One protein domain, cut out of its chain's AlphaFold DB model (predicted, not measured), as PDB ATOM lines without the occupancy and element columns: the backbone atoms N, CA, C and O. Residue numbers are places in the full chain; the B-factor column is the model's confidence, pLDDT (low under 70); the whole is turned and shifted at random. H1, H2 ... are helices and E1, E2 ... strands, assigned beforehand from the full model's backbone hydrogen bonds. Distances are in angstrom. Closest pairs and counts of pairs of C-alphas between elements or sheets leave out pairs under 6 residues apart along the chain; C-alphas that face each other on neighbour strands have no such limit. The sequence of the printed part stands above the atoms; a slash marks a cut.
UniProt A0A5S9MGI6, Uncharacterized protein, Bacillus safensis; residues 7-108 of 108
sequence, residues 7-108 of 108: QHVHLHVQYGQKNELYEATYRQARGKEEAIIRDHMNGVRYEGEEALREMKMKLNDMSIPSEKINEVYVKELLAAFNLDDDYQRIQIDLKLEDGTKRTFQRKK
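Overview. This is residues 7 to 108 of the 108 residues of an uncharacterized protein of Bacillus safensis (UniProt A0A5S9MGI6). One broad, nearly flat sheet of six strands forms a slab, with two helices, H1 and H2, over one face and the other face bare of named helices. Both helices run across the strands, H1 over E3 and E2 and H2 over E1 and E5, and they meet where residues 58 to 59 of H1 come to H2. The printed part has 102 residues, with elements in the order E1 E2 E3 E4 H1 H2 E5 E6; the sheet, in the order E4 E3 E2 E1 E5 E6, is antiparallel throughout. The class is mixed, helices and strands; the whole is compact, with a radius of gyration of the C-alphas of 13.2 A and spans of 37 by 31 by 21 A.

Arrangement. E1, residues 7 to 14, and E2, residues 21 to 29, form a hairpin, with N 11 and O 24 at 2.8 A. E3, residues 32 to 39, forms a hairpin with E2, with N 25 and O 36 at 2.8 A. E4, residues 44 to 47, forms a hairpin with E3, with N 46 and O 37 at 2.9 A. E1 to E4 make a meander, each strand the antiparallel neighbour of the one before. H1, residues 49 to 60, is on the sheet at a height of 8.0 A; the closest C-alphas of E3 and H1, those of Ala 35 and Leu 52, are 4.8 A apart. H2, residues 71 to 81, is on the same face at a height of 10.4 A. H1 and H2 form a helical hairpin: they only just touch, with 3 pairs of C-alphas within 8 A, the closest being Lys 58 and Ala 80 at 5.5 A. They run opposite ways at a steep tilt of 38 degrees, only just past shallow. E5, residues 89 to 96, is antiparallel to E1, with N 10 and O 93 at 2.8 A. E6, residues 101 to 107, forms a hairpin with E5, with N 92 and O 104 at 2.8 A. E4 and E6 are the edge strands. In H1 and H2 every O i to N i+4 pair is within hydrogen-bond range.

Along the chain. E1 begins at C-alpha 7, (-50.734, -16.179, 39.152), and is 23.7 A long. E2 measures 26.1 A, E3 23.9 A and E4 10.3 A. H1 begins at C-alpha 49, (-34.506, -17.635, 43.161), and measures 15.9 A; H2 measures 15.3 A. E5 measures 23.4 A, and E6 20.5 A, ending at C-alpha 107, (-57.862, -37.818, 51.001).

Size, cuts and confidence. The two C-alphas farthest apart, those of Gly 31 and Lys 108, are 37.9 A apart. The printed part has no cut and no long link. The mean pLDDT of the printed part is 93.2, and no printed residue is under 70.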
ATOM      1  N   GLN A   7     -50.932 -17.131  38.052       94.44
ATOM      2  CA  GLN A   7     -50.734 -16.179  39.152       94.44
ATOM      3  C   GLN A   7     -50.370 -16.886  40.454       94.44
ATOM      4  O   GLN A   7     -49.703 -16.314  41.312       94.44
ATOM      5  N   HIS A   8     -50.873 -18.102  40.649       95.81
ATOM      6  CA  HIS A   8     -50.625 -18.875  41.854       95.81
ATOM      7  C   HIS A   8     -50.684 -20.364  41.555       95.81
ATOM      8  O   HIS A   8     -51.607 -20.827  40.888       95.81
ATOM      9  N   VAL A   9     -49.721 -21.095  42.097       96.25
ATOM     10  CA  VAL A   9     -49.752 -22.551  42.199       96.25
ATOM     11  C   VAL A   9     -49.416 -22.901  43.636       96.25
ATOM     12  O   VAL A   9     -48.427 -22.403  44.173       96.25
ATOM     13  N   HIS A  10     -50.224 -23.746  44.254       97.94
ATOM     14  CA  HIS A  10     -49.944 -24.331  45.554       97.94
ATOM     15  C   HIS A  10     -50.170 -25.836  45.476       97.94
ATOM     16  O   HIS A  10     -51.234 -26.284  45.058       97.94
ATOM     17  N   LEU A  11     -49.155 -26.598  45.859       97.88
ATOM     18  CA  LEU A  11     -49.163 -28.047  45.957       97.88
ATOM     19  C   LEU A  11     -48.819 -28.418  47.395       97.88
ATOM     20  O   LEU A  11     -47.789 -27.990  47.913       97.88
ATOM     21  N   HIS A  12     -49.668 -29.227  48.014       98.06
ATOM     22  CA  HIS A  12     -49.476 -29.723  49.369       98.06
ATOM     23  C   HIS A  12     -49.801 -31.217  49.405       98.06
ATOM     24  O   HIS A  12     -50.956 -31.610  49.217       98.06
ATOM     25  N   VAL A  13     -48.791 -32.052  49.650       97.94
ATOM     26  CA  VAL A  13     -48.884 -33.520  49.610       97.94
ATOM     27  C   VAL A  13     -48.427 -34.101  50.937       97.94
ATOM     28  O   VAL A  13     -47.285 -33.906  51.335       97.94
ATOM     29  N   GLN A  14     -49.312 -34.820  51.615       97.56
ATOM     30  CA  GLN A  14     -49.064 -35.456  52.903       97.56
ATOM     31  C   GLN A  14     -49.124 -36.978  52.748       97.56
ATOM     32  O   GLN A  14     -50.158 -37.509  52.334       97.56
ATOM     33  N   TYR A  15     -48.050 -37.670  53.124       95.19
ATOM     34  CA  TYR A  15     -47.913 -39.130  53.025       95.19
ATOM     35  C   TYR A  15     -48.299 -39.863  54.312       95.19
ATOM     36  O   TYR A  15     -48.745 -41.006  54.264       95.19
ATOM     37  N   GLY A  16     -48.237 -39.187  55.458       90.94
ATOM     38  CA  GLY A  16     -48.592 -39.798  56.731       90.94
ATOM     39  C   GLY A  16     -48.729 -38.800  57.865       90.94
ATOM     40  O   GLY A  16     -49.652 -37.979  57.892       90.94
ATOM     41  N   GLN A  17     -47.826 -38.883  58.840       85.19
ATOM     42  CA  GLN A  17     -47.802 -37.965  59.975       85.19
ATOM     43  C   GLN A  17     -47.547 -36.519  59.525       85.19
ATOM     44  O   GLN A  17     -47.210 -36.239  58.378       85.19
ATOM     45  N   LYS A  18     -47.699 -35.564  60.450       76.56
ATOM     46  CA  LYS A  18     -47.619 -34.124  60.146       76.56
ATOM     47  C   LYS A  18     -46.306 -33.699  59.460       76.56
ATOM     48  O   LYS A  18     -46.307 -32.701  58.752       76.56
ATOM     49  N   ASN A  19     -45.221 -34.445  59.667       84.56
ATOM     50  CA  ASN A  19     -43.897 -34.128  59.130       84.56
ATOM     51  C   ASN A  19     -43.598 -34.846  57.800       84.56
ATOM     52  O   ASN A  19     -42.597 -34.545  57.162       84.56
ATOM     53  N   GLU A  20     -44.454 -35.775  57.365       94.38
ATOM     54  CA  GLU A  20     -44.326 -36.472  56.080       94.38
ATOM     55  C   GLU A  20     -45.062 -35.672  55.006       94.38
ATOM     56  O   GLU A  20     -46.140 -36.049  54.533       94.38
ATOM     57  N   LEU A  21     -44.516 -34.487  54.729       96.25
ATOM     58  CA  LEU A  21     -45.172 -33.423  53.987       96.25
ATOM     59  C   LEU A  21     -44.243 -32.816  52.935       96.25
ATOM     60  O   LEU A  21     -43.098 -32.467  53.222       96.25
ATOM     61  N   TYR A  22     -44.799 -32.594  51.749       97.62
ATOM     62  CA  TYR A  22     -44.211 -31.781  50.699       97.62
ATOM     63  C   TYR A  22     -45.106 -30.577  50.391       97.62
ATOM     64  O   TYR A  22     -46.313 -30.722  50.180       97.62
ATOM     65  N   GLU A  23     -44.514 -29.388  50.326       97.88
ATOM     66  CA  GLU A  23     -45.185 -28.138  49.983       97.88
ATOM     67  C   GLU A  23     -44.414 -27.414  48.879       97.88
ATOM     68  O   GLU A  23     -43.222 -27.143  49.010       97.88
ATOM     69  N   ALA A  24     -45.102 -27.013  47.817       98.00
ATOM     70  CA  ALA A  24     -44.548 -26.140  46.795       98.00
ATOM     71  C   ALA A  24     -45.526 -25.013  46.488       98.00
ATOM     72  O   ALA A  24     -46.713 -25.232  46.264       98.00
ATOM     73  N   THR A  25     -45.029 -23.782  46.503       98.00
ATOM     74  CA  THR A  25     -45.830 -22.592  46.237       98.00
ATOM     75  C   THR A  25     -45.118 -21.711  45.235       98.00
ATOM     76  O   THR A  25     -43.954 -21.377  45.424       98.00
ATOM     77  N   TYR A  26     -45.844 -21.287  44.210       96.38
ATOM     78  CA  TYR A  26     -45.461 -20.239  43.277       96.38
ATOM     79  C   TYR A  26     -46.514 -19.130  43.312       96.38
ATOM     80  O   TYR A  26     -47.719 -19.390  43.423       96.38
ATOM     81  N   ARG A  27     -46.064 -17.878  43.249       95.50
ATOM     82  CA  ARG A  27     -46.922 -16.694  43.191       95.50
ATOM     83  C   ARG A  27     -46.325 -15.657  42.259       95.50
ATOM     84  O   ARG A  27     -45.148 -15.343  42.363       95.50
ATOM     85  N   GLN A  28     -47.182 -15.056  41.450       92.44
ATOM     86  CA  GLN A  28     -46.887 -13.882  40.646       92.44
ATOM     87  C   GLN A  28     -47.851 -12.765  41.042       92.44
ATOM     88  O   GLN A  28     -49.072 -12.903  40.941       92.44
ATOM     89  N   ALA A  29     -47.309 -11.646  41.520       86.94
ATOM     90  CA  ALA A  29     -48.089 -10.481  41.916       86.94
ATOM     91  C   ALA A  29     -47.328  -9.188  41.609       86.94
ATOM     92  O   ALA A  29     -46.177  -9.024  42.003       86.94
ATOM     93  N   ARG A  30     -47.998  -8.234  40.944       85.25
ATOM     94  CA  ARG A  30     -47.454  -6.892  40.640       85.25
ATOM     95  C   ARG A  30     -46.076  -6.930  39.948       85.25
ATOM     96  O   ARG A  30     -45.194  -6.150  40.292       85.25
ATOM     97  N   GLY A  31     -45.890  -7.859  39.009       83.31
ATOM     98  CA  GLY A  31     -44.635  -8.020  38.262       83.31
ATOM     99  C   GLY A  31     -43.488  -8.658  39.053       83.31
ATOM    100  O   GLY A  31     -42.352  -8.630  38.592       83.31
ATOM    101  N   LYS A  32     -43.759  -9.213  40.241       90.62
ATOM    102  CA  LYS A  32     -42.797 -10.002  41.015       90.62
ATOM    103  C   LYS A  32     -43.251 -11.447  41.098       90.62
ATOM    104  O   LYS A  32     -44.428 -11.713  41.343       90.62
ATOM    105  N   GLU A  33     -42.296 -12.348  40.934       93.94
ATOM    106  CA  GLU A  33     -42.484 -13.784  41.073       93.94
ATOM    107  C   GLU A  33     -41.738 -14.277  42.312       93.94
ATOM    108  O   GLU A  33     -40.597 -13.893  42.566       93.94
ATOM    109  N   GLU A  34     -42.391 -15.136  43.081       95.88
ATOM    110  CA  GLU A  34     -41.838 -15.757  44.275       95.88
ATOM    111  C   GLU A  34     -42.177 -17.240  44.276       95.88
ATOM    112  O   GLU A  34     -43.266 -17.645  43.857       95.88
ATOM    113  N   ALA A  35     -41.268 -18.042  44.819       96.94
ATOM    114  CA  ALA A  35     -41.525 -19.444  45.057       96.94
ATOM    115  C   ALA A  35     -40.887 -19.932  46.356       96.94
ATOM    116  O   ALA A  35     -39.902 -19.374  46.844       96.94
ATOM    117  N   ILE A  36     -41.482 -20.987  46.904       98.00
ATOM    118  CA  ILE A  36     -41.012 -21.713  48.080       98.00
ATOM    119  C   ILE A  36     -41.258 -23.198  47.823       98.00
ATOM    120  O   ILE A  36     -42.355 -23.570  47.404       98.00
ATOM    121  N   ILE A  37     -40.264 -24.033  48.111       97.94
ATOM    122  CA  ILE A  37     -40.388 -25.492  48.125       97.94
ATOM    123  C   ILE A  37     -39.910 -25.992  49.488       97.94
ATOM    124  O   ILE A  37     -38.852 -25.583  49.968       97.94
ATOM    125  N   ARG A  38     -40.697 -26.855  50.127       97.56
ATOM    126  CA  ARG A  38     -40.388 -27.485  51.411       97.56
ATOM    127  C   ARG A  38     -40.684 -28.967  51.317       97.56
ATOM    128  O   ARG A  38     -41.829 -29.357  51.131       97.56
ATOM    129  N   ASP A  39     -39.652 -29.767  51.496       95.75
ATOM    130  CA  ASP A  39     -39.760 -31.207  51.651       95.75
ATOM    131  C   ASP A  39     -39.335 -31.544  53.078       95.75
ATOM    132  O   ASP A  39     -38.149 -31.558  53.421       95.75
ATOM    133  N   HIS A  40     -40.329 -31.755  53.937       94.94
ATOM    134  CA  HIS A  40     -40.101 -32.022  55.353       94.94
ATOM    135  C   HIS A  40     -39.554 -33.435  55.592       94.94
ATOM    136  O   HIS A  40     -38.898 -33.651  56.608       94.94
ATOM    137  N   MET A  41     -39.760 -34.369  54.655       92.19
ATOM    138  CA  MET A  41     -39.263 -35.748  54.755       92.19
ATOM    139  C   MET A  41     -37.747 -35.801  54.574       92.19
ATOM    140  O   MET A  41     -37.063 -36.532  55.285       92.19
ATOM    141  N   ASN A  42     -37.225 -34.975  53.665       92.38
ATOM    142  CA  ASN A  42     -35.797 -34.905  53.355       92.38
ATOM    143  C   ASN A  42     -35.082 -33.711  54.011       92.38
ATOM    144  O   ASN A  42     -33.881 -33.522  53.820       92.38
ATOM    145  N   GLY A  43     -35.802 -32.886  54.779       93.06
ATOM    146  CA  GLY A  43     -35.253 -31.683  55.413       93.06
ATOM    147  C   GLY A  43     -34.818 -30.604  54.413       93.06
ATOM    148  O   GLY A  43     -33.965 -29.777  54.737       93.06
ATOM    149  N   VAL A  44     -35.380 -30.607  53.200       94.25
ATOM    150  CA  VAL A  44     -35.027 -29.675  52.124       94.25
ATOM    151  C   VAL A  44     -35.945 -28.459  52.158       94.25
ATOM    152  O   VAL A  44     -37.167 -28.560  52.290       94.25
ATOM    153  N   ARG A  45     -35.348 -27.277  52.001       96.19
ATOM    154  CA  ARG A  45     -36.067 -26.008  51.902       96.19
ATOM    155  C   ARG A  45     -35.383 -25.103  50.889       96.19
ATOM    156  O   ARG A  45     -34.272 -24.646  51.133       96.19
ATOM    157  N   TYR A  46     -36.091 -24.801  49.807       96.19
ATOM    158  CA  TYR A  46     -35.679 -23.820  48.808       96.19
ATOM    159  C   TYR A  46     -36.575 -22.591  48.889       96.19
ATOM    160  O   TYR A  46     -37.798 -22.699  49.024       96.19
ATOM    161  N   GLU A  47     -35.975 -21.411  48.769       94.31
ATOM    162  CA  GLU A  47     -36.678 -20.126  48.774       94.31
ATOM    163  C   GLU A  47     -36.053 -19.165  47.760       94.31
ATOM    164  O   GLU A  47     -34.919 -19.344  47.315       94.31
ATOM    165  N   GLY A  48     -36.808 -18.132  47.385       93.06
ATOM    166  CA  GLY A  48     -36.323 -17.096  46.478       93.06
ATOM    167  C   GLY A  48     -36.013 -17.652  45.090       93.06
ATOM    168  O   GLY A  48     -36.824 -18.368  44.501       93.06
ATOM    169  N   GLU A  49     -34.848 -17.302  44.546       94.69
ATOM    170  CA  GLU A  49     -34.506 -17.635  43.161       94.69
ATOM    171  C   GLU A  49     -34.344 -19.136  42.905       94.69
ATOM    172  O   GLU A  49     -34.666 -19.597  41.813       94.69
ATOM    173  N   GLU A  50     -33.842 -19.900  43.877       95.12
ATOM    174  CA  GLU A  50     -33.647 -21.344  43.722       95.12
ATOM    175  C   GLU A  50     -34.989 -22.055  43.574       95.12
ATOM    176  O   GLU A  50     -35.232 -22.713  42.562       95.12
ATOM    177  N   ALA A  51     -35.913 -21.806  44.506       96.50
ATOM    178  CA  ALA A  51     -37.274 -22.319  44.404       96.50
ATOM    179  C   ALA A  51     -37.984 -21.831  43.137       96.50
ATOM    180  O   ALA A  51     -38.762 -22.575  42.547       96.50
ATOM    181  N   LEU A  52     -37.731 -20.589  42.705       95.31
ATOM    182  CA  LEU A  52     -38.367 -20.037  41.511       95.31
ATOM    183  C   LEU A  52     -37.887 -20.744  40.244       95.31
ATOM    184  O   LEU A  52     -38.709 -21.071  39.389       95.31
ATOM    185  N   ARG A  53     -36.581 -21.007  40.130       94.44
ATOM    186  CA  ARG A  53     -36.019 -21.775  39.013       94.44
ATOM    187  C   ARG A  53     -36.605 -23.183  38.970       94.44
ATOM    188  O   ARG A  53     -37.110 -23.572  37.920       94.44
ATOM    189  N   GLU A  54     -36.622 -23.882  40.103       94.00
ATOM    190  CA  GLU A  54     -37.188 -25.233  40.214       94.00
ATOM    191  C   GLU A  54     -38.678 -25.267  39.854       94.00
ATOM    192  O   GLU A  54     -39.103 -26.060  39.013       94.00
ATOM    193  N   MET A  55     -39.483 -24.357  40.417       94.75
ATOM    194  CA  MET A  55     -40.910 -24.256  40.093       94.75
ATOM    195  C   MET A  55     -41.133 -23.983  38.607       94.75
ATOM    196  O   MET A  55     -41.984 -24.622  37.993       94.75
ATOM    197  N   LYS A  56     -40.372 -23.060  38.007       93.12
ATOM    198  CA  LYS A  56     -40.486 -22.768  36.574       93.12
ATOM    199  C   LYS A  56     -40.113 -23.965  35.718       93.12
ATOM    200  O   LYS A  56     -40.828 -24.235  34.763       93.12
ATOM    201  N   MET A  57     -39.048 -24.690  36.057       92.75
ATOM    202  CA  MET A  57     -38.668 -25.904  35.332       92.75
ATOM    203  C   MET A  57     -39.773 -26.962  35.401       92.75
ATOM    204  O   MET A  57     -40.195 -27.458  34.364       92.75
ATOM    205  N   LYS A  58     -40.304 -27.241  36.596       92.12
ATOM    206  CA  LYS A  58     -41.351 -28.255  36.797       92.12
ATOM    207  C   LYS A  58     -42.689 -27.878  36.156       92.12
ATOM    208  O   LYS A  58     -43.401 -28.751  35.680       92.12
ATOM    209  N   LEU A  59     -43.049 -26.591  36.146       90.69
ATOM    210  CA  LEU A  59     -44.336 -26.120  35.620       90.69
ATOM    211  C   LEU A  59     -44.323 -25.789  34.123       90.69
ATOM    212  O   LEU A  59     -45.393 -25.763  33.520       90.69
ATOM    213  N   ASN A  60     -43.162 -25.519  33.521       86.75
ATOM    214  CA  ASN A  60     -43.079 -25.116  32.112       86.75
ATOM    215  C   ASN A  60     -43.605 -26.194  31.151       86.75
ATOM    216  O   ASN A  60     -44.170 -25.854  30.113       86.75
ATOM    217  N   ASP A  61     -43.459 -27.464  31.525       80.06
ATOM    218  CA  ASP A  61     -43.862 -28.604  30.697       80.06
ATOM    219  C   ASP A  61     -45.261 -29.139  31.068       80.06
ATOM    220  O   ASP A  61     -45.762 -30.076  30.448       80.06
ATOM    221  N   MET A  62     -45.926 -28.531  32.058       85.06
ATOM    222  CA  MET A  62     -47.241 -28.966  32.529       85.06
ATOM    223  C   MET A  62     -48.371 -28.399  31.665       85.06
ATOM    224  O   MET A  62     -48.482 -27.190  31.448       85.06
ATOM    225  N   SER A  63     -49.286 -29.273  31.245       83.56
ATOM    226  CA  SER A  63     -50.496 -28.869  30.522       83.56
ATOM    227  C   SER A  63     -51.493 -28.194  31.461       83.56
ATOM    228  O   SER A  63     -51.898 -28.781  32.455       83.56
ATOM    229  N   ILE A  64     -51.959 -26.983  31.157       84.44
ATOM    230  CA  ILE A  64     -53.037 -26.363  31.942       84.44
ATOM    231  C   ILE A  64     -54.328 -27.172  31.712       84.44
ATOM    232  O   ILE A  64     -54.709 -27.357  30.554       84.44
ATOM    233  N   PRO A  65     -55.051 -27.617  32.761       83.19
ATOM    234  CA  PRO A  65     -56.337 -28.284  32.563       83.19
ATOM    235  C   PRO A  65     -57.310 -27.378  31.777       83.19
ATOM    236  O   PRO A  65     -57.201 -26.157  31.834       83.19
ATOM    237  N   SER A  66     -58.287 -27.908  31.048       80.06
ATOM    238  CA  SER A  66     -59.262 -27.059  30.331       80.06
ATOM    239  C   SER A  66     -60.375 -26.531  31.244       80.06
ATOM    240  O   SER A  66     -60.786 -25.380  31.127       80.06
ATOM    241  N   GLU A  67     -60.820 -27.337  32.210       82.94
ATOM    242  CA  GLU A  67     -61.964 -27.006  33.074       82.94
ATOM    243  C   GLU A  67     -61.647 -27.216  34.553       82.94
ATOM    244  O   GLU A  67     -61.684 -26.273  35.345       82.94
ATOM    245  N   LYS A  68     -61.282 -28.446  34.923       88.50
ATOM    246  CA  LYS A  68     -61.000 -28.854  36.301       88.50
ATOM    247  C   LYS A  68     -59.711 -29.655  36.379       88.50
ATOM    248  O   LYS A  68     -59.326 -30.325  35.424       88.50
ATOM    249  N   ILE A  69     -59.083 -29.616  37.546       92.50
ATOM    250  CA  ILE A  69     -58.004 -30.542  37.880       92.50
ATOM    251  C   ILE A  69     -58.615 -31.946  37.987       92.50
ATOM    252  O   ILE A  69     -59.613 -32.146  38.682       92.50
ATOM    253  N   ASN A  70     -58.046 -32.901  37.258       91.50
ATOM    254  CA  ASN A  70     -58.469 -34.297  37.249       91.50
ATOM    255  C   ASN A  70     -57.315 -35.209  37.692       91.50
ATOM    256  O   ASN A  70     -56.185 -34.767  37.872       91.50
ATOM    257  N   GLU A  71     -57.606 -36.496  37.846       91.75
ATOM    258  CA  GLU A  71     -56.636 -37.503  38.292       91.75
ATOM    259  C   GLU A  71     -55.413 -37.641  37.376       91.75
ATOM    260  O   GLU A  71     -54.320 -37.922  37.856       91.75
ATOM    261  N   VAL A  72     -55.579 -37.428  36.067       92.25
ATOM    262  CA  VAL A  72     -54.468 -37.478  35.103       92.25
ATOM    263  C   VAL A  72     -53.503 -36.326  35.372       92.25
ATOM    264  O   VAL A  72     -52.321 -36.563  35.593       92.25
ATOM    265  N   TYR A  73     -54.024 -35.103  35.479       92.94
ATOM    266  CA  TYR A  73     -53.225 -33.923  35.801       92.94
ATOM    267  C   TYR A  73     -52.549 -34.036  37.173       92.94
ATOM    268  O   TYR A  73     -51.400 -33.639  37.333       92.94
ATOM    269  N   VAL A  74     -53.240 -34.600  38.171       94.50
ATOM    270  CA  VAL A  74     -52.658 -34.850  39.501       94.50
ATOM    271  C   VAL A  74     -51.435 -35.765  39.399       94.50
ATOM    272  O   VAL A  74     -50.411 -35.468  40.006       94.50
ATOM    273  N   LYS A  75     -51.518 -36.851  38.621       94.19
ATOM    274  CA  LYS A  75     -50.398 -37.783  38.417       94.19
ATOM    275  C   LYS A  75     -49.235 -37.144  37.664       94.19
ATOM    276  O   LYS A  75     -48.093 -37.329  38.065       94.19
ATOM    277  N   GLU A  76     -49.519 -36.377  36.614       93.50
ATOM    278  CA  GLU A  76     -48.498 -35.613  35.883       93.50
ATOM    279  C   GLU A  76     -47.785 -34.618  36.806       93.50
ATOM    280  O   GLU A  76     -46.558 -34.534  36.797       93.50
ATOM    281  N   LEU A  77     -48.543 -33.914  37.654       94.00
ATOM    282  CA  LEU A  77     -47.991 -32.945  38.594       94.00
ATOM    283  C   LEU A  77     -47.106 -33.629  39.640       94.00
ATOM    284  O   LEU A  77     -46.004 -33.162  39.900       94.00
ATOM    285  N   LEU A  78     -47.548 -34.747  40.216       95.69
ATOM    286  CA  LEU A  78     -46.729 -35.523  41.151       95.69
ATOM    287  C   LEU A  78     -45.429 -36.000  40.488       95.69
ATOM    288  O   LEU A  78     -44.352 -35.785  41.040       95.69
ATOM    289  N   ALA A  79     -45.508 -36.529  39.265       94.62
ATOM    290  CA  ALA A  79     -44.337 -36.970  38.513       94.62
ATOM    291  C   ALA A  79     -43.350 -35.823  38.220       94.62
ATOM    292  O   ALA A  79     -42.157 -35.977  38.464       94.62
ATOM    293  N   ALA A  80     -43.822 -34.650  37.781       93.50
ATOM    294  CA  ALA A  80     -42.964 -33.479  37.543       93.50
ATOM    295  C   ALA A  80     -42.234 -33.014  38.819       93.50
ATOM    296  O   ALA A  80     -41.107 -32.501  38.789       93.50
ATOM    297  N   PHE A  81     -42.873 -33.209  39.971       94.00
ATOM    298  CA  PHE A  81     -42.306 -32.891  41.270       94.00
ATOM    299  C   PHE A  81     -41.470 -34.027  41.877       94.00
ATOM    300  O   PHE A  81     -40.817 -33.774  42.883       94.00
ATOM    301  N   ASN A  82     -41.370 -35.188  41.216       93.75
ATOM    302  CA  ASN A  82     -40.752 -36.419  41.727       93.75
ATOM    303  C   ASN A  82     -41.376 -36.878  43.055       93.75
ATOM    304  O   ASN A  82     -40.668 -37.197  44.007       93.75
ATOM    305  N   LEU A  83     -42.704 -36.856  43.121       95.62
ATOM    306  CA  LEU A  83     -43.500 -37.224  44.287       95.62
ATOM    307  C   LEU A  83     -44.266 -38.519  44.017       95.62
ATOM    308  O   LEU A  83     -44.863 -38.675  42.950       95.62
ATOM    309  N   ASP A  84     -44.291 -39.418  44.997       94.44
ATOM    310  CA  ASP A  84     -45.059 -40.659  44.924       94.44
ATOM    311  C   ASP A  84     -46.573 -40.398  44.964       94.44
ATOM    312  O   ASP A  84     -47.057 -39.426  45.557       94.44
ATOM    313  N   ASP A  85     -47.352 -41.274  44.328       94.94
ATOM    314  CA  ASP A  85     -48.811 -41.160  44.296       94.94
ATOM    315  C   ASP A  85     -49.510 -41.847  45.480       94.94
ATOM    316  O   ASP A  85     -50.737 -41.772  45.585       94.94
ATOM    317  N   ASP A  86     -48.763 -42.439  46.412       94.25
ATOM    318  CA  ASP A  86     -49.229 -43.139  47.618       94.25
ATOM    319  C   ASP A  86     -49.542 -42.205  48.807       94.25
ATOM    320  O   ASP A  86     -49.660 -42.634  49.952       94.25
ATOM    321  N   TYR A  87     -49.767 -40.923  48.533       95.56
ATOM    322  CA  TYR A  87     -50.129 -39.927  49.536       95.56
ATOM    323  C   TYR A  87     -51.435 -40.251  50.287       95.56
ATOM    324  O   TYR A  87     -52.418 -40.734  49.715       95.56
ATOM    325  N   GLN A  88     -51.510 -39.843  51.556       96.50
ATOM    326  CA  GLN A  88     -52.752 -39.828  52.336       96.50
ATOM    327  C   GLN A  88     -53.643 -38.642  51.981       96.50
ATOM    328  O   GLN A  88     -54.864 -38.771  51.918       96.50
ATOM    329  N   ARG A  89     -53.058 -37.461  51.755       96.88
ATOM    330  CA  ARG A  89     -53.808 -36.265  51.361       96.88
ATOM    331  C   ARG A  89     -53.036 -35.441  50.347       96.88
ATOM    332  O   ARG A  89     -51.855 -35.186  50.524       96.88
ATOM    333  N   ILE A  90     -53.741 -34.952  49.336       97.69
ATOM    334  CA  ILE A  90     -53.231 -33.950  48.404       97.69
ATOM    335  C   ILE A  90     -54.185 -32.764  48.338       97.69
ATOM    336  O   ILE A  90     -55.408 -32.934  48.387       97.69
ATOM    337  N   GLN A  91     -53.615 -31.576  48.192       97.88
ATOM    338  CA  GLN A  91     -54.310 -30.358  47.822       97.88
ATOM    339  C   GLN A  91     -53.521 -29.643  46.724       97.88
ATOM    340  O   GLN A  91     -52.299 -29.527  46.802       97.88
ATOM    341  N   ILE A  92     -54.233 -29.192  45.695       97.38
ATOM    342  CA  ILE A  92     -53.693 -28.422  44.578       97.38
ATOM    343  C   ILE A  92     -54.593 -27.212  44.382       97.38
ATOM    344  O   ILE A  92     -55.783 -27.377  44.116       97.38
ATOM    345  N   ASP A  93     -54.018 -26.018  44.445       96.81
ATOM    346  CA  ASP A  93     -54.706 -24.772  44.138       96.81
ATOM    347  C   ASP A  93     -53.982 -24.053  42.999       96.81
ATOM    348  O   ASP A  93     -52.794 -23.747  43.078       96.81
ATOM    349  N   LEU A  94     -54.716 -23.769  41.927       95.38
ATOM    350  CA  LEU A  94     -54.246 -23.028  40.765       95.38
ATOM    351  C   LEU A  94     -55.043 -21.735  40.635       95.38
ATOM    352  O   LEU A  94     -56.272 -21.725  40.742       95.38
ATOM    353  N   LYS A  95     -54.346 -20.648  40.325       94.94
ATOM    354  CA  LYS A  95     -54.929 -19.406  39.825       94.94
ATOM    355  C   LYS A  95     -54.220 -19.034  38.532       94.94
ATOM    356  O   LYS A  95     -53.008 -18.837  38.550       94.94
ATOM    357  N   LEU A  96     -54.965 -18.942  37.441       92.19
ATOM    358  CA  LEU A  96     -54.469 -18.539  36.127       92.19
ATOM    359  C   LEU A  96     -54.357 -17.006  36.021       92.19
ATOM    360  O   LEU A  96     -54.839 -16.271  36.890       92.19
ATOM    361  N   GLU A  97     -53.710 -16.520  34.961       89.44
ATOM    362  CA  GLU A  97     -53.521 -15.082  34.697       89.44
ATOM    363  C   GLU A  97     -54.821 -14.311  34.460       89.44
ATOM    364  O   GLU A  97     -54.933 -13.165  34.892       89.44
ATOM    365  N   ASP A  98     -55.828 -14.963  33.884       89.44
ATOM    366  CA  ASP A  98     -57.184 -14.427  33.707       89.44
ATOM    367  C   ASP A  98     -57.991 -14.370  35.024       89.44
ATOM    368  O   ASP A  98     -59.108 -13.856  35.065       89.44
ATOM    369  N   GLY A  99     -57.422 -14.876  36.124       91.25
ATOM    370  CA  GLY A  99     -58.055 -14.952  37.435       91.25
ATOM    371  C   GLY A  99     -58.849 -16.234  37.689       91.25
ATOM    372  O   GLY A  99     -59.318 -16.413  38.819       91.25
ATOM    373  N   THR A 100     -58.957 -17.138  36.709       93.75
ATOM    374  CA  THR A 100     -59.614 -18.440  36.849       93.75
ATOM    375  C   THR A 100     -58.940 -19.237  37.955       93.75
ATOM    376  O   THR A 100     -57.723 -19.430  37.958       93.75
ATOM    377  N   LYS A 101     -59.738 -19.713  38.912       95.00
ATOM    378  CA  LYS A 101     -59.269 -20.535  40.028       95.00
ATOM    379  C   LYS A 101     -59.716 -21.969  39.842       95.00
ATOM    380  O   LYS A 101     -60.872 -22.217  39.504       95.00
ATOM    381  N   ARG A 102     -58.821 -22.907  40.124       94.69
ATOM    382  CA  ARG A 102     -59.133 -24.332  40.152       94.69
ATOM    383  C   ARG A 102     -58.494 -24.951  41.365       94.69
ATOM    384  O   ARG A 102     -57.318 -24.722  41.619       94.69
ATOM    385  N   THR A 103     -59.270 -25.740  42.082       95.56
ATOM    386  CA  THR A 103     -58.804 -26.418  43.279       95.56
ATOM    387  C   THR A 103     -59.109 -27.901  43.169       95.56
ATOM    388  O   THR A 103     -60.074 -28.318  42.521       95.56
ATOM    389  N   PHE A 104     -58.256 -28.709  43.776       96.12
ATOM    390  CA  PHE A 104     -58.447 -30.139  43.914       96.12
ATOM    391  C   PHE A 104     -57.968 -30.562  45.285       96.12
ATOM    392  O   PHE A 104     -56.881 -30.187  45.714       96.12
ATOM    393  N   GLN A 105     -58.766 -31.378  45.957       96.88
ATOM    394  CA  GLN A 105     -58.369 -31.994  47.206       96.88
ATOM    395  C   GLN A 105     -58.822 -33.446  47.204       96.88
ATOM    396  O   GLN A 105     -59.981 -33.739  46.910       96.88
ATOM    397  N   ARG A 106     -57.926 -34.347  47.600       96.12
ATOM    398  CA  ARG A 106     -58.258 -35.751  47.834       96.12
ATOM    399  C   ARG A 106     -57.611 -36.233  49.119       96.12
ATOM    400  O   ARG A 106     -56.461 -35.901  49.394       96.12
ATOM    401  N   LYS A 107     -58.357 -37.032  49.874       95.06
ATOM    402  CA  LYS A 107     -57.862 -37.818  51.001       95.06
ATOM    403  C   LYS A 107     -58.114 -39.294  50.682       95.06
ATOM    404  O   LYS A 107     -59.232 -39.610  50.276       95.06
ATOM    405  N   LYS A 108     -57.082 -40.126  50.780       90.25
ATOM    406  CA  LYS A 108     -57.174 -41.581  50.634       90.25
ATOM    407  C   LYS A 108     -57.475 -42.243  51.977       90.25
ATOM    408  O   LYS A 108     -57.193 -41.613  53.025       90.25
TER     409      LYS A 108